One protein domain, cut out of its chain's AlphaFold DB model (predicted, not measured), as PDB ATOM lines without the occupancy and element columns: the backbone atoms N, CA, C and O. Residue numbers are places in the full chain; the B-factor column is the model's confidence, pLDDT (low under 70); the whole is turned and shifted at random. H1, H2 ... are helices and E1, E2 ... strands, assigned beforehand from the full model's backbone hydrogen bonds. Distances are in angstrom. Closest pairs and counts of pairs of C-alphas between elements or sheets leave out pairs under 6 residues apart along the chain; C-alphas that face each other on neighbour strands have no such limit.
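Overview. This is residues 8 to 126 of the 128 residues of a protein of Clostridium sp. (UniProt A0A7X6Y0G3). One strongly twisted sheet of five strands with helix H3 packed on it makes a compact body, and from this body residues 112 to 126 of H4 stick out as a long arm that makes the length of the whole. H1 and H2 only graze the sheet. The printed part has 119 residues, with four named helices and five named strands in the order H1 E1 E2 H2 H3 E3 E4 E5 H4; the class is mixed, helices and strands, and the antiparallel sheet has the order E1 E2 E5 E4 E3. The whole is only just compact, close to loose, with a radius of gyration of the C-alphas of 16.0 A, and it spans 57 by 32 by 24 A.

Along the chain. H1, residues 8 to 18, begins at C-alpha 8 (63.471, 29.069, -31.466) and is 14.7 A long. E1 is residues 29 to 31, E2 residues 36 to 40, 13.8 A long, and H2 residues 45 to 51. H3, residues 64 to 72, begins at C-alpha 64 (44.518, 32.973, -40.855) and is 12.5 A long. E3 is residues 81 to 84. E4, residues 87 to 95, is 23.3 A long and bends by 51 degrees at residue 92. E5, residues 98 to 105, is 20.1 A long and bends by 58 degrees at residue 101. H4, residues 110 to 126, is 27.6 A long and ends at C-alpha 126 (28.047, 1.408, -19.743).

Arrangement. E1 and E3 are the edge strands. E3, E4 and E5 form a meander, each strand the antiparallel neighbour of the one before. E1 and E2 form a hairpin, with N 30 and O 38 2.8 A apart. E2 and E5 are antiparallel at 163 degrees, with N 37 and O 104 2.8 A apart. In the hairpin E4 and E5, N 90 and O 103 are 2.8 A apart; in the hairpin E3 and E4, N 84 and O 87 are 2.9 A apart. H3 is on the sheet, with 39 pairs of C-alphas within 10 A; its closest C-alphas to E5 are those of Gly 65 and Ile 99, 5.2 A apart. H1 grazes the sheet with residues 8 to 16. H2 is only just on it, with 5 pairs within 10 A, and grazes it with residues 47 to 51. H2 and H3 are close but not clearly touching, at a steep tilt of 59 degrees; the closest C-alphas, of Ile 45 and Met 64, are 5.6 A apart. H4 is not on the sheet and is apart from H3. Every O i to N i+4 pair is within hydrogen-bond range in H1 and H3, but 2 of 3 in H2, and 2 of 13 in H4, where 6 of 14 O i to N i+3 pairs are.

Size, cuts and confidence. The C-alphas of Gly 96 and Lys 126, the two farthest apart, are 57.6 A apart. The printed part has no cut, and the link from H2 to H3, 12 residues, is long. Mean pLDDT of the printed part is 82.1; residues 8 to 27 and 111 to 126 are under 70.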
ATOM      1  N   GLU A   8      64.465  28.494 -30.572       61.44
ATOM      2  CA  GLU A   8      63.471  29.069 -31.466       61.44
ATOM      3  C   GLU A   8      64.012  30.220 -32.332       61.44
ATOM      4  O   GLU A   8      63.591  30.317 -33.486       61.44
ATOM      5  N   ASP A   9      64.942  31.042 -31.828       68.69
ATOM      6  CA  ASP A   9      65.585  32.121 -32.598       68.69
ATOM      7  C   ASP A   9      66.577  31.552 -33.625       68.69
ATOM      8  O   ASP A   9      66.633  32.006 -34.768       68.69
ATOM      9  N   LEU A  10      67.318  30.501 -33.253       68.69
ATOM     10  CA  LEU A  10      68.205  29.782 -34.179       68.69
ATOM     11  C   LEU A  10      67.406  29.052 -35.266       68.69
ATOM     12  O   LEU A  10      67.810  29.012 -36.429       68.69
ATOM     13  N   LEU A  11      66.251  28.493 -34.899       65.75
ATOM     14  CA  LEU A  11      65.321  27.910 -35.859       65.75
ATOM     15  C   LEU A  11      64.703  28.977 -36.771       65.75
ATOM     16  O   LEU A  11      64.437  28.668 -37.925       65.75
ATOM     17  N   GLU A  12      64.489  30.215 -36.311       66.81
ATOM     18  CA  GLU A  12      63.971  31.298 -37.159       66.81
ATOM     19  C   GLU A  12      64.936  31.649 -38.299       66.81
ATOM     20  O   GLU A  12      64.485  31.811 -39.431       66.81
ATOM     21  N   GLU A  13      66.250  31.688 -38.049       68.25
ATOM     22  CA  GLU A  13      67.237  31.899 -39.120       68.25
ATOM     23  C   GLU A  13      67.271  30.735 -40.114       68.25
ATOM     24  O   GLU A  13      67.368  30.944 -41.322       68.25
ATOM     25  N   ILE A  14      67.154  29.502 -39.622       65.31
ATOM     26  CA  ILE A  14      67.132  28.311 -40.473       65.31
ATOM     27  C   ILE A  14      65.858  28.299 -41.326       65.31
ATOM     28  O   ILE A  14      65.939  28.192 -42.542       65.31
ATOM     29  N   VAL A  15      64.686  28.481 -40.721       63.00
ATOM     30  CA  VAL A  15      63.395  28.480 -41.424       63.00
ATOM     31  C   VAL A  15      63.274  29.661 -42.384       63.00
ATOM     32  O   VAL A  15      62.800  29.482 -43.501       63.00
ATOM     33  N   GLY A  16      63.741  30.846 -41.986       62.78
ATOM     34  CA  GLY A  16      63.763  32.030 -42.843       62.78
ATOM     35  C   GLY A  16      64.672  31.887 -44.066       62.78
ATOM     36  O   GLY A  16      64.408  32.532 -45.074       62.78
ATOM     37  N   ASN A  17      65.701  31.036 -43.990       58.78
ATOM     38  CA  ASN A  17      66.575  30.696 -45.116       58.78
ATOM     39  C   ASN A  17      66.082  29.482 -45.925       58.78
ATOM     40  O   ASN A  17      66.497  29.328 -47.070       58.78
ATOM     41  N   ILE A  18      65.257  28.600 -45.340       62.62
ATOM     42  CA  ILE A  18      64.708  27.414 -46.025       62.62
ATOM     43  C   ILE A  18      63.583  27.795 -46.986       62.62
ATOM     44  O   ILE A  18      63.498  27.211 -48.058       62.62
ATOM     45  N   TYR A  19      62.717  28.731 -46.599       60.88
ATOM     46  CA  TYR A  19      61.628  29.197 -47.454       60.88
ATOM     47  C   TYR A  19      62.060  30.506 -48.121       60.88
ATOM     48  O   TYR A  19      61.945  31.576 -47.513       60.88
ATOM     49  N   ASP A  20      62.597  30.418 -49.343       58.62
ATOM     50  CA  ASP A  20      62.987  31.599 -50.115       58.62
ATOM     51  C   ASP A  20      61.740  32.428 -50.468       58.62
ATOM     52  O   ASP A  20      60.614  31.940 -50.551       58.62
ATOM     53  N   GLU A  21      61.914  33.724 -50.702       55.34
ATOM     54  CA  GLU A  21      60.822  34.621 -51.066       55.34
ATOM     55  C   GLU A  21      60.134  34.313 -52.395       55.34
ATOM     56  O   GLU A  21      59.065  34.870 -52.673       55.34
ATOM     57  N   HIS A  22      60.761  33.440 -53.174       53.97
ATOM     58  CA  HIS A  22      60.321  32.947 -54.463       53.97
ATOM     59  C   HIS A  22      59.764  31.523 -54.423       53.97
ATOM     60  O   HIS A  22      59.173  31.111 -55.422       53.97
ATOM     61  N   ASP A  23      59.908  30.800 -53.309       56.94
ATOM     62  CA  ASP A  23      59.319  29.474 -53.176       56.94
ATOM     63  C   ASP A  23      57.812  29.639 -52.968       56.94
ATOM     64  O   ASP A  23      57.332  30.156 -51.951       56.94
ATOM     65  N   GLU A  24      57.040  29.252 -53.983       55.19
ATOM     66  CA  GLU A  24      55.615  29.033 -53.794       55.19
ATOM     67  C   GLU A  24      55.476  27.934 -52.739       55.19
ATOM     68  O   GLU A  24      56.112  26.887 -52.823       55.19
ATOM     69  N   LEU A  25      54.697  28.204 -51.692       57.22
ATOM     70  CA  LEU A  25      54.339  27.183 -50.721       57.22
ATOM     71  C   LEU A  25      53.554  26.112 -51.495       57.22
ATOM     72  O   LEU A  25      52.362  26.298 -51.730       57.22
ATOM     73  N   ASP A  26      54.229  25.035 -51.919       53.28
ATOM     74  CA  ASP A  26      53.621  23.898 -52.637       53.28
ATOM     75  C   ASP A  26      52.409  23.342 -51.860       53.28
ATOM     76  O   ASP A  26      51.447  22.843 -52.441       53.28
ATOM     77  N   ASP A  27      52.435  23.514 -50.533       64.81
ATOM     78  CA  ASP A  27      51.343  23.296 -49.597       64.81
ATOM     79  C   ASP A  27      51.114  24.541 -48.725       64.81
ATOM     80  O   ASP A  27      52.052  25.080 -48.139       64.81
ATOM     81  N   PHE A  28      49.853  24.948 -48.522       78.12
ATOM     82  CA  PHE A  28      49.495  26.086 -47.656       78.12
ATOM     83  C   PHE A  28      49.952  25.946 -46.188       78.12
ATOM     84  O   PHE A  28      49.945  26.939 -45.460       78.12
ATOM     85  N   ILE A  29      50.340  24.737 -45.754       87.12
ATOM     86  CA  ILE A  29      50.873  24.425 -44.421       87.12
ATOM     87  C   ILE A  29      52.079  23.504 -44.563       87.12
ATOM     88  O   ILE A  29      51.942  22.382 -45.046       87.12
ATOM     89  N   ASN A  30      53.222  23.935 -44.039       86.88
ATOM     90  CA  ASN A  30      54.448  23.154 -43.986       86.88
ATOM     91  C   ASN A  30      54.871  22.914 -42.539       86.88
ATOM     92  O   ASN A  30      54.975  23.846 -41.738       86.88
ATOM     93  N   LYS A  31      55.138  21.655 -42.194       87.62
ATOM     94  CA  LYS A  31      55.621  21.268 -40.866       87.62
ATOM     95  C   LYS A  31      57.132  21.477 -40.782       87.62
ATOM     96  O   LYS A  31      57.876  20.908 -41.573       87.62
ATOM     97  N   VAL A  32      57.584  22.270 -39.813       86.06
ATOM     98  CA  VAL A  32      59.014  22.519 -39.557       86.06
ATOM     99  C   VAL A  32      59.537  21.596 -38.462       86.06
ATOM    100  O   VAL A  32      60.589  20.982 -38.605       86.06
ATOM    101  N   THR A  33      58.802  21.503 -37.356       85.12
ATOM    102  CA  THR A  33      59.097  20.608 -36.227       85.12
ATOM    103  C   THR A  33      57.810  19.920 -35.787       85.12
ATOM    104  O   THR A  33      56.768  20.111 -36.406       85.12
ATOM    105  N   GLU A  34      57.846  19.123 -34.718       85.94
ATOM    106  CA  GLU A  34      56.656  18.450 -34.182       85.94
ATOM    107  C   GLU A  34      55.483  19.411 -33.928       85.94
ATOM    108  O   GLU A  34      54.357  19.113 -34.334       85.94
ATOM    109  N   ASN A  35      55.791  20.593 -33.384       90.00
ATOM    110  CA  ASN A  35      54.810  21.578 -32.925       90.00
ATOM    111  C   ASN A  35      54.885  22.907 -33.685       90.00
ATOM    112  O   ASN A  35      54.140  23.828 -33.375       90.00
ATOM    113  N   THR A  36      55.801  23.058 -34.645       90.25
ATOM    114  CA  THR A  36      55.988  24.311 -35.392       90.25
ATOM    115  C   THR A  36      55.646  24.133 -36.861       90.25
ATOM    116  O   THR A  36      56.192  23.256 -37.533       90.25
ATOM    117  N   TYR A  37      54.808  25.033 -37.365       91.25
ATOM    118  CA  TYR A  37      54.315  25.045 -38.734       91.25
ATOM    119  C   TYR A  37      54.520  26.424 -39.362       91.25
ATOM    120  O   TYR A  37      54.500  27.447 -38.676       91.25
ATOM    121  N   ILE A  38      54.711  26.445 -40.676       91.75
ATOM    122  CA  ILE A  38      54.756  27.648 -41.502       91.75
ATOM    123  C   ILE A  38      53.586  27.588 -42.470       91.75
ATOM    124  O   ILE A  38      53.424  26.593 -43.175       91.75
ATOM    125  N   ILE A  39      52.770  28.638 -42.492       92.81
ATOM    126  CA  ILE A  39      51.546  28.681 -43.296       92.81
ATOM    127  C   ILE A  39      51.482  29.941 -44.159       92.81
ATOM    128  O   ILE A  39      52.027  30.988 -43.784       92.81
ATOM    129  N   ASP A  40      50.776  29.858 -45.291       93.25
ATOM    130  CA  ASP A  40      50.399  31.052 -46.057       93.25
ATOM    131  C   ASP A  40      49.366  31.852 -45.256       93.25
ATOM    132  O   ASP A  40      48.388  31.299 -44.763       93.25
ATOM    133  N   GLY A  41      49.544  33.168 -45.141       94.38
ATOM    134  CA  GLY A  41      48.561  34.031 -44.479       94.38
ATOM    135  C   GLY A  41      47.189  34.056 -45.169       94.38
ATOM    136  O   GLY A  41      46.213  34.465 -44.548       94.38
ATOM    137  N   LEU A  42      47.101  33.630 -46.433       94.44
ATOM    138  CA  LEU A  42      45.852  33.488 -47.181       94.44
ATOM    139  C   LEU A  42      45.130  32.161 -46.956       94.44
ATOM    140  O   LEU A  42      44.008  32.041 -47.446       94.44
ATOM    141  N   ILE A  43      45.735  31.182 -46.273       94.19
ATOM    142  CA  ILE A  43      45.030  29.932 -45.982       94.19
ATOM    143  C   ILE A  43      43.722  30.246 -45.255       94.19
ATOM    144  O   ILE A  43      43.692  31.107 -44.361       94.19
ATOM    145  N   THR A  44      42.642  29.587 -45.673       96.06
ATOM    146  CA  THR A  44      41.355  29.758 -45.011       96.06
ATOM    147  C   THR A  44      41.410  29.159 -43.607       96.06
ATOM    148  O   THR A  44      42.211  28.265 -43.331       96.06
ATOM    149  N   ILE A  45      40.590  29.673 -42.695       96.38
ATOM    150  CA  ILE A  45      40.476  29.139 -41.336       96.38
ATOM    151  C   ILE A  45      39.991  27.684 -41.386       96.38
ATOM    152  O   ILE A  45      40.501  26.852 -40.638       96.38
ATOM    153  N   ASP A  46      39.078  27.363 -42.303       93.88
ATOM    154  CA  ASP A  46      38.568  26.004 -42.495       93.88
ATOM    155  C   ASP A  46      39.670  25.051 -42.987       93.88
ATOM    156  O   ASP A  46      39.953  24.058 -42.320       93.88
ATOM    157  N   ASP A  47      40.387  25.397 -44.068       92.50
ATOM    158  CA  ASP A  47      41.501  24.576 -44.581       92.50
ATOM    159  C   ASP A  47      42.633  24.438 -43.550       92.50
ATOM    160  O   ASP A  47      43.334  23.422 -43.493       92.50
ATOM    161  N   PHE A  48      42.845  25.481 -42.738       94.56
ATOM    162  CA  PHE A  48      43.783  25.430 -41.626       94.56
ATOM    163  C   PHE A  48      43.333  24.415 -40.575       94.56
ATOM    164  O   PHE A  48      44.122  23.547 -40.204       94.56
ATOM    165  N   ASN A  49      42.077  24.495 -40.130       92.75
ATOM    166  CA  ASN A  49      41.518  23.614 -39.109       92.75
ATOM    167  C   ASN A  49      41.431  22.148 -39.562       92.75
ATOM    168  O   ASN A  49      41.634  21.258 -38.740       92.75
ATOM    169  N   ASP A  50      41.208  21.886 -40.853       90.25
ATOM    170  CA  ASP A  50      41.216  20.528 -41.415       90.25
ATOM    171  C   ASP A  50      42.568  19.822 -41.219       90.25
ATOM    172  O   ASP A  50      42.633  18.605 -41.027       90.25
ATOM    173  N   LYS A  51      43.667  20.585 -41.259       89.06
ATOM    174  CA  LYS A  51      45.033  20.076 -41.054       89.06
ATOM    175  C   LYS A  51      45.496  20.199 -39.598       89.06
ATOM    176  O   LYS A  51      46.244  19.348 -39.118       89.06
ATOM    177  N   LEU A  52      45.097  21.267 -38.915       89.75
ATOM    178  CA  LEU A  52      45.470  21.616 -37.546       89.75
ATOM    179  C   LEU A  52      44.206  22.065 -36.796       89.75
ATOM    180  O   LEU A  52      43.919  23.261 -36.782       89.75
ATOM    181  N   PRO A  53      43.455  21.143 -36.166       88.25
ATOM    182  CA  PRO A  53      42.155  21.436 -35.557       88.25
ATOM    183  C   PRO A  53      42.301  22.197 -34.228       88.25
ATOM    184  O   PRO A  53      41.973  21.703 -33.155       88.25
ATOM    185  N   LEU A  54      42.803  23.432 -34.295       88.75
ATOM    186  CA  LEU A  54      43.085  24.297 -33.142       88.75
ATOM    187  C   LEU A  54      41.859  25.120 -32.700       88.75
ATOM    188  O   LEU A  54      41.959  26.016 -31.860       88.75
ATOM    189  N   GLY A  55      40.691  24.857 -33.296       87.12
ATOM    190  CA  GLY A  55      39.430  25.523 -32.964       87.12
ATOM    191  C   GLY A  55      39.413  27.021 -33.282       87.12
ATOM    192  O   GLY A  55      38.679  27.776 -32.637       87.12
ATOM    193  N   ILE A  56      40.231  27.464 -34.241       92.31
ATOM    194  CA  ILE A  56      40.282  28.864 -34.666       92.31
ATOM    195  C   ILE A  56      39.009  29.186 -35.446       92.31
ATOM    196  O   ILE A  56      38.588  28.413 -36.297       92.31
ATOM    197  N   HIS A  57      38.390  30.322 -35.146       92.69
ATOM    198  CA  HIS A  57      37.188  30.804 -35.819       92.69
ATOM    199  C   HIS A  57      37.147  32.332 -35.772       92.69
ATOM    200  O   HIS A  57      37.642  32.942 -34.820       92.69
ATOM    201  N   SER A  58      36.555  32.945 -36.794       93.75
ATOM    202  CA  SER A  58      36.257  34.376 -36.828       93.75
ATOM    203  C   SER A  58      35.006  34.637 -37.659       93.75
ATOM    204  O   SER A  58      34.793  33.992 -38.681       93.75
ATOM    205  N   ASP A  59      34.212  35.619 -37.231       93.56
ATOM    206  CA  ASP A  59      33.045  36.115 -37.969       93.56
ATOM    207  C   ASP A  59      33.411  37.226 -38.975       93.56
ATOM    208  O   ASP A  59      32.590  37.623 -39.802       93.56
ATOM    209  N   ASN A  60      34.627  37.778 -38.885       94.00
ATOM    210  CA  ASN A  60      35.043  38.975 -39.626       94.00
ATOM    211  C   ASN A  60      36.015  38.677 -40.776       94.00
ATOM    212  O   ASN A  60      36.280  39.550 -41.608       94.00
ATOM    213  N   THR A  61      36.599  37.482 -40.804       96.12
ATOM    214  CA  THR A  61      37.636  37.095 -41.761       96.12
ATOM    215  C   THR A  61      37.677  35.591 -41.935       96.12
ATOM    216  O   THR A  61      37.658  34.850 -40.961       96.12
ATOM    217  N   ASP A  62      37.887  35.165 -43.173       96.31
ATOM    218  CA  ASP A  62      37.968  33.747 -43.520       96.31
ATOM    219  C   ASP A  62      39.407  33.219 -43.549       96.31
ATOM    220  O   ASP A  62      39.608  32.031 -43.752       96.31
ATOM    221  N   SER A  63      40.423  34.078 -43.391       97.25
ATOM    222  CA  SER A  63      41.844  33.695 -43.501       97.25
ATOM    223  C   SER A  63      42.602  33.784 -42.181       97.25
ATOM    224  O   SER A  63      42.335  34.669 -41.362       97.25
ATOM    225  N   MET A  64      43.628  32.946 -42.023       97.56
ATOM    226  CA  MET A  64      44.518  32.973 -40.855       97.56
ATOM    227  C   MET A  64      45.267  34.303 -40.701       97.56
ATOM    228  O   MET A  64      45.422  34.820 -39.596       97.56
ATOM    229  N   GLY A  65      45.709  34.905 -41.807       97.38
ATOM    230  CA  GLY A  65      46.335  36.226 -41.790       97.38
ATOM    231  C   GLY A  65      45.360  37.315 -41.347       97.38
ATOM    232  O   GLY A  65      45.718  38.176 -40.547       97.38
ATOM    233  N   GLY A  66      44.116  37.268 -41.823       97.69
ATOM    234  CA  GLY A  66      43.082  38.187 -41.361       97.69
ATOM    235  C   GLY A  66      42.760  37.998 -39.879       97.69
ATOM    236  O   GLY A  66      42.662  38.994 -39.169       97.69
ATOM    237  N   PHE A  67      42.691  36.754 -39.392       98.12
ATOM    238  CA  PHE A  67      42.454  36.448 -37.978       98.12
ATOM    239  C   PHE A  67      43.524  37.074 -37.071       98.12
ATOM    240  O   PHE A  67      43.210  37.742 -36.088       98.12
ATOM    241  N   VAL A  68      44.803  36.953 -37.440       98.06
ATOM    242  CA  VAL A  68      45.898  37.590 -36.687       98.06
ATOM    243  C   VAL A  68      45.800  39.121 -36.731       98.06
ATOM    244  O   VAL A  68      46.019  39.779 -35.716       98.06
ATOM    245  N   ILE A  69      45.446  39.710 -37.879       97.56
ATOM    246  CA  ILE A  69      45.236  41.165 -38.005       97.56
ATOM    247  C   ILE A  69      44.086  41.634 -37.108       97.56
ATOM    248  O   ILE A  69      44.212  42.663 -36.442       97.56
ATOM    249  N   GLU A  70      42.983  40.886 -37.085       96.88
ATOM    250  CA  GLU A  70      41.825  41.153 -36.235       96.88
ATOM    251  C   GLU A  70      42.218  41.137 -34.757       96.88
ATOM    252  O   GLU A  70      41.967  42.115 -34.054       96.88
ATOM    253  N   MET A  71      42.917  40.089 -34.306       97.00
ATOM    254  CA  MET A  71      43.399  39.989 -32.926       97.00
ATOM    255  C   MET A  71      44.344  41.135 -32.541       97.00
ATOM    256  O   MET A  71      44.314  41.609 -31.406       97.00
ATOM    257  N   LEU A  72      45.186  41.594 -33.471       97.19
ATOM    258  CA  LEU A  72      46.096  42.719 -33.236       97.19
ATOM    259  C   LEU A  72      45.386  44.079 -33.254       97.19
ATOM    260  O   LEU A  72      45.901  45.038 -32.674       97.19
ATOM    261  N   GLY A  73      44.257  44.207 -33.958       96.94
ATOM    262  CA  GLY A  73      43.522  45.466 -34.122       96.94
ATOM    263  C   GLY A  73      44.275  46.550 -34.910       96.94
ATOM    264  O   GLY A  73      43.903  47.724 -34.870       96.94
ATOM    265  N   ARG A  74      45.358  46.191 -35.611       96.31
ATOM    266  CA  ARG A  74      46.196  47.112 -36.398       96.31
ATOM    267  C   ARG A  74      46.885  46.393 -37.552       96.31
ATOM    268  O   ARG A  74      46.953  45.169 -37.583       96.31
ATOM    269  N   VAL A  75      47.471  47.164 -38.472       95.88
ATOM    270  CA  VAL A  75      48.374  46.594 -39.484       95.88
ATOM    271  C   VAL A  75      49.590  45.973 -38.771       95.88
ATOM    272  O   VAL A  75      50.237  46.671 -37.977       95.88
ATOM    273  N   PRO A  76      49.894  44.689 -39.018       96.50
ATOM    274  CA  PRO A  76      50.991  43.997 -38.364       96.50
ATOM    275  C   PRO A  76      52.342  44.357 -38.971       96.50
ATOM    276  O   PRO A  76      52.448  44.860 -40.092       96.50
ATOM    277  N   VAL A  77      53.389  44.044 -38.221       95.25
ATOM    278  CA  VAL A  77      54.783  44.068 -38.659       95.25
ATOM    279  C   VAL A  77      55.421  42.702 -38.414       95.25
ATOM    280  O   VAL A  77      54.924  41.901 -37.624       95.25
ATOM    281  N   LYS A  78      56.532  42.415 -39.105       93.69
ATOM    282  CA  LYS A  78      57.308  41.193 -38.852       93.69
ATOM    283  C   LYS A  78      57.683  41.119 -37.367       93.69
ATOM    284  O   LYS A  78      58.160  42.103 -36.807       93.69
ATOM    285  N   GLY A  79      57.498  39.946 -36.773       91.88
ATOM    286  CA  GLY A  79      57.770  39.676 -35.366       91.88
ATOM    287  C   GLY A  79      56.587  39.925 -34.432       91.88
ATOM    288  O   GLY A  79      56.686  39.541 -33.273       91.88
ATOM    289  N   ASP A  80      55.481  40.511 -34.908       96.94
ATOM    290  CA  ASP A  80      54.252  40.558 -34.114       96.94
ATOM    291  C   ASP A  80      53.757  39.143 -33.814       96.94
ATOM    292  O   ASP A  80      53.752  38.279 -34.693       96.94
ATOM    293  N   THR A  81      53.293  38.938 -32.585       96.69
ATOM    294  CA  THR A  81      52.806  37.649 -32.099       96.69
ATOM    295  C   THR A  81      51.454  37.828 -31.422       96.69
ATOM    296  O   THR A  81      51.269  38.760 -30.637       96.69
ATOM    297  N   VAL A  82      50.527  36.911 -31.691       97.06
ATOM    298  CA  VAL A  82      49.289  36.748 -30.920       97.06
ATOM    299  C   VAL A  82      49.219  35.343 -30.339       97.06
ATOM    300  O   VAL A  82      49.740  34.396 -30.926       97.06
ATOM    301  N   PHE A  83      48.567  35.220 -29.184       95.31
ATOM    302  CA  PHE A  83      48.338  33.942 -28.522       95.31
ATOM    303  C   PHE A  83      46.850  33.615 -28.536       95.31
ATOM    304  O   PHE A  83      46.036  34.432 -28.100       95.31
ATOM    305  N   TYR A  84      46.499  32.422 -29.005       93.56
ATOM    306  CA  TYR A  84      45.125  31.934 -29.033       93.56
ATOM    307  C   TYR A  84      45.076  30.512 -28.481       93.56
ATOM    308  O   TYR A  84      45.709  29.622 -29.036       93.56
ATOM    309  N   ARG A  85      44.346  30.306 -27.374       90.25
ATOM    310  CA  ARG A  85      44.228  28.996 -26.698       90.25
ATOM    311  C   ARG A  85      45.584  28.316 -26.415       90.25
ATOM    312  O   ARG A  85      45.722  27.113 -26.562       90.25
ATOM    313  N   GLY A  86      46.599  29.100 -26.050       89.50
ATOM    314  CA  GLY A  86      47.961  28.600 -25.805       89.50
ATOM    315  C   GLY A  86      48.840  28.493 -27.057       89.50
ATOM    316  O   GLY A  86      50.060  28.448 -26.936       89.50
ATOM    317  N   HIS A  87      48.268  28.554 -28.261       93.25
ATOM    318  CA  HIS A  87      49.025  28.550 -29.515       93.25
ATOM    319  C   HIS A  87      49.615  29.918 -29.830       93.25
ATOM    320  O   HIS A  87      48.950  30.943 -29.676       93.25
ATOM    321  N   GLU A  88      50.842  29.927 -30.340       95.06
ATOM    322  CA  GLU A  88      51.513  31.137 -30.801       95.06
ATOM    323  C   GLU A  88      51.340  31.302 -32.313       95.06
ATOM    324  O   GLU A  88      51.694  30.414 -33.089       95.06
ATOM    325  N   LEU A  89      50.851  32.465 -32.744       96.44
ATOM    326  CA  LEU A  89      50.774  32.866 -34.147       96.44
ATOM    327  C   LEU A  89      51.688  34.078 -34.356       96.44
ATOM    328  O   LEU A  89      51.359  35.194 -33.949       96.44
ATOM    329  N   LYS A  90      52.845  33.862 -34.986       95.75
ATOM    330  CA  LYS A  90      53.892  34.873 -35.187       95.75
ATOM    331  C   LYS A  90      54.000  35.285 -36.651       95.75
ATOM    332  O   LYS A  90      54.146  34.452 -37.546       95.75
ATOM    333  N   VAL A  91      54.000  36.590 -36.904       95.94
ATOM    334  CA  VAL A  91      54.137  37.180 -38.238       95.94
ATOM    335  C   VAL A  91      55.580  37.062 -38.717       95.94
ATOM    336  O   VAL A  91      56.474  37.732 -38.203       95.94
ATOM    337  N   GLN A  92      55.809  36.242 -39.742       91.62
ATOM    338  CA  GLN A  92      57.142  36.023 -40.314       91.62
ATOM    339  C   GLN A  92      57.417  36.932 -41.510       91.62
ATOM    340  O   GLN A  92      58.521  37.464 -41.655       91.62
ATOM    341  N   LYS A  93      56.406  37.152 -42.360       90.81
ATOM    342  CA  LYS A  93      56.547  37.987 -43.557       90.81
ATOM    343  C   LYS A  93      55.274  38.756 -43.875       90.81
ATOM    344  O   LYS A  93      54.177  38.201 -43.872       90.81
ATOM    345  N   MET A  94      55.454  40.025 -44.232       93.94
ATOM    346  CA  MET A  94      54.409  40.902 -44.757       93.94
ATOM    347  C   MET A  94      54.529  41.019 -46.279       93.94
ATOM    348  O   MET A  94      55.633  41.080 -46.814       93.94
ATOM    349  N   ALA A  95      53.398  41.117 -46.973       91.50
ATOM    350  CA  ALA A  95      53.329  41.516 -48.377       91.50
ATOM    351  C   ALA A  95      52.427  42.751 -48.495       91.50
ATOM    352  O   ALA A  95      51.208  42.647 -48.620       91.50
ATOM    353  N   GLY A  96      53.015  43.945 -48.403       93.31
ATOM    354  CA  GLY A  96      52.246  45.181 -48.261       93.31
ATOM    355  C   GLY A  96      51.538  45.232 -46.903       93.31
ATOM    356  O   GLY A  96      52.196  45.204 -45.870       93.31
ATOM    357  N   LYS A  97      50.200  45.310 -46.898       93.19
ATOM    358  CA  LYS A  97      49.380  45.378 -45.668       93.19
ATOM    359  C   LYS A  97      48.834  44.027 -45.192       93.19
ATOM    360  O   LYS A  97      48.144  43.989 -44.181       93.19
ATOM    361  N   ARG A  98      49.112  42.940 -45.915       93.94
ATOM    362  CA  ARG A  98      48.683  41.582 -45.551       93.94
ATOM    363  C   ARG A  98      49.847  40.773 -45.001       93.94
ATOM    364  O   ARG A  98      50.992  40.964 -45.421       93.94
ATOM    365  N   ILE A  99      49.533  39.832 -44.123       95.69
ATOM    366  CA  ILE A  99      50.478  38.802 -43.707       95.69
ATOM    367  C   ILE A  99      50.605  37.798 -44.855       95.69
ATOM    368  O   ILE A  99      49.600  37.330 -45.383       95.69
ATOM    369  N   LYS A 100      51.838  37.513 -45.278       92.94
ATOM    370  CA  LYS A 100      52.139  36.500 -46.297       92.94
ATOM    371  C   LYS A 100      52.525  35.172 -45.659       92.94
ATOM    372  O   LYS A 100      52.118  34.139 -46.166       92.94
ATOM    373  N   ILE A 101      53.288  35.209 -44.566       92.69
ATOM    374  CA  ILE A 101      53.750  34.006 -43.869       92.69
ATOM    375  C   ILE A 101      53.506  34.158 -42.372       92.69
ATOM    376  O   ILE A 101      53.928  35.155 -41.769       92.69
ATOM    377  N   LEU A 102      52.870  33.145 -41.791       94.12
ATOM    378  CA  LEU A 102      52.723  32.960 -40.351       94.12
ATOM    379  C   LEU A 102      53.536  31.748 -39.893       94.12
ATOM    380  O   LEU A 102      53.553  30.713 -40.556       94.12
ATOM    381  N   LYS A 103      54.173  31.880 -38.730       93.69
ATOM    382  CA  LYS A 103      54.668  30.755 -37.936       93.69
ATOM    383  C   LYS A 103      53.619  30.429 -36.887       93.69
ATOM    384  O   LYS A 103      53.207  31.318 -36.147       93.69
ATOM    385  N   VAL A 104      53.218  29.169 -36.830       94.19
ATOM    386  CA  VAL A 104      52.293  28.640 -35.831       94.19
ATOM    387  C   VAL A 104      53.067  27.705 -34.918       94.19
ATOM    388  O   VAL A 104      53.692  26.762 -35.403       94.19
ATOM    389  N   ILE A 105      53.042  27.965 -33.614       93.31
ATOM    390  CA  ILE A 105      53.574  27.058 -32.597       93.31
ATOM    391  C   ILE A 105      52.383  26.520 -31.815       93.31
ATOM    392  O   ILE A 105      51.682  27.264 -31.132       93.31
ATOM    393  N   VAL A 106      52.138  25.225 -31.972       93.19
ATOM    394  CA  VAL A 106      51.069  24.510 -31.286       93.19
ATOM    395  C   VAL A 106      51.537  24.175 -29.877       93.19
ATOM    396  O   VAL A 106      52.684  23.779 -29.672       93.19
ATOM    397  N   ASP A 107      50.638  24.338 -28.913       89.06
ATOM    398  CA  ASP A 107      50.891  23.918 -27.542       89.06
ATOM    399  C   ASP A 107      50.630  22.407 -27.496       89.06
ATOM    400  O   ASP A 107      49.502  21.999 -27.780       89.06
ATOM    401  N   PRO A 108      51.636  21.563 -27.212       80.06
ATOM    402  CA  PRO A 108      51.444  20.116 -27.202       80.06
ATOM    403  C   PRO A 108      50.414  19.649 -26.164       80.06
ATOM    404  O   PRO A 108      49.782  18.621 -26.389       80.06
ATOM    405  N   SER A 109      50.185  20.414 -25.089       78.94
ATOM    406  CA  SER A 109      49.167  20.082 -24.081       78.94
ATOM    407  C   SER A 109      47.729  20.205 -24.603       78.94
ATOM    408  O   SER A 109      46.822  19.571 -24.072       78.94
ATOM    409  N   TYR A 110      47.517  20.934 -25.704       75.31
ATOM    410  CA  TYR A 110      46.192  21.129 -26.298       75.31
ATOM    411  C   TYR A 110      45.533  19.820 -26.757       75.31
ATOM    412  O   TYR A 110      44.318  19.679 -26.686       75.31
ATOM    413  N   PHE A 111      46.325  18.844 -27.209       68.69
ATOM    414  CA  PHE A 111      45.806  17.530 -27.609       68.69
ATOM    415  C   PHE A 111      45.718  16.533 -26.443       68.69
ATOM    416  O   PHE A 111      45.193  15.431 -26.617       68.69
ATOM    417  N   GLU A 112      46.245  16.882 -25.268       63.34
ATOM    418  CA  GLU A 112      46.153  16.047 -24.069       63.34
ATOM    419  C   GLU A 112      44.788  16.230 -23.382       63.34
ATOM    420  O   GLU A 112      44.172  15.229 -23.018       63.34
ATOM    421  N   ASP A 113      44.260  17.461 -23.330       53.66
ATOM    422  CA  ASP A 113      42.936  17.774 -22.752       53.66
ATOM    423  C   ASP A 113      41.772  17.094 -23.509       53.66
ATOM    424  O   ASP A 113      40.856  16.544 -22.899       53.66
ATOM    425  N   ASP A 114      41.840  17.024 -24.843       52.03
ATOM    426  CA  ASP A 114      40.798  16.412 -25.692       52.03
ATOM    427  C   ASP A 114      40.664  14.884 -25.494       52.03
ATOM    428  O   ASP A 114      39.674  14.262 -25.899       52.03
ATOM    429  N   ASN A 115      41.673  14.242 -24.889       49.75
ATOM    430  CA  ASN A 115      41.627  12.819 -24.570       49.75
ATOM    431  C   ASN A 115      40.940  12.537 -23.227       49.75
ATOM    432  O   ASN A 115      40.348  11.466 -23.097       49.75
ATOM    433  N   GLU A 116      40.963  13.452 -22.253       49.62
ATOM    434  CA  GLU A 116      40.328  13.218 -20.947       49.62
ATOM    435  C   GLU A 116      38.791  13.229 -21.033       49.62
ATOM    436  O   GLU A 116      38.151  12.339 -20.465       49.62
ATOM    437  N   GLU A 117      38.188  14.124 -21.827       47.91
ATOM    438  CA  GLU A 117      36.721  14.200 -21.972       47.91
ATOM    439  C   GLU A 117      36.114  12.940 -22.629       47.91
ATOM    440  O   GLU A 117      35.057  12.455 -22.213       47.91
ATOM    441  N   LYS A 118      36.817  12.310 -23.584       46.25
ATOM    442  CA  LYS A 118      36.354  11.058 -24.221       46.25
ATOM    443  C   LYS A 118      36.333   9.860 -23.269       46.25
ATOM    444  O   LYS A 118      35.507   8.959 -23.434       46.25
ATOM    445  N   PHE A 119      37.205   9.828 -22.258       46.62
ATOM    446  CA  PHE A 119      37.219   8.743 -21.270       46.62
ATOM    447  C   PHE A 119      36.082   8.840 -20.240       46.62
ATOM    448  O   PHE A 119      35.762   7.827 -19.601       46.62
ATOM    449  N   GLU A 120      35.465  10.011 -20.062       49.97
ATOM    450  CA  GLU A 120      34.327  10.194 -19.153       49.97
ATOM    451  C   GLU A 120      32.983   9.832 -19.804       49.97
ATOM    452  O   GLU A 120      32.151   9.183 -19.160       49.97
ATOM    453  N   GLU A 121      32.784  10.137 -21.092       50.34
ATOM    454  CA  GLU A 121      31.557   9.776 -21.820       50.34
ATOM    455  C   GLU A 121      31.386   8.251 -21.968       50.34
ATOM    456  O   GLU A 121      30.311   7.714 -21.681       50.34
ATOM    457  N   GLU A 122      32.455   7.505 -22.281       51.12
ATOM    458  CA  GLU A 122      32.383   6.037 -22.415       51.12
ATOM    459  C   GLU A 122      32.056   5.299 -21.102       51.12
ATOM    460  O   GLU A 122      31.606   4.143 -21.122       51.12
ATOM    461  N   LYS A 123      32.291   5.926 -19.941       54.53
ATOM    462  CA  LYS A 123      31.949   5.343 -18.633       54.53
ATOM    463  C   LYS A 123      30.478   5.538 -18.273       54.53
ATOM    464  O   LYS A 123      29.936   4.707 -17.542       54.53
ATOM    465  N   ASN A 124      29.829   6.575 -18.797       57.56
ATOM    466  CA  ASN A 124      28.426   6.867 -18.508       57.56
ATOM    467  C   ASN A 124      27.453   6.030 -19.355       57.56
ATOM    468  O   ASN A 124      26.389   5.665 -18.856       57.56
ATOM    469  N   ASP A 125      27.842   5.619 -20.566       57.59
ATOM    470  CA  ASP A 125      27.007   4.758 -21.419       57.59
ATOM    471  C   ASP A 125      27.009   3.272 -21.012       57.59
ATOM    472  O   ASP A 125      26.098   2.528 -21.371       57.59
ATOM    473  N   LYS A 126      27.983   2.810 -20.216       55.84
ATOM    474  CA  LYS A 126      28.047   1.408 -19.743       55.84
ATOM    475  C   LYS A 126      27.262   1.140 -18.453       55.84
ATOM    476  O   LYS A 126      27.259   0.005 -17.983       55.84
TER     477      LYS A 126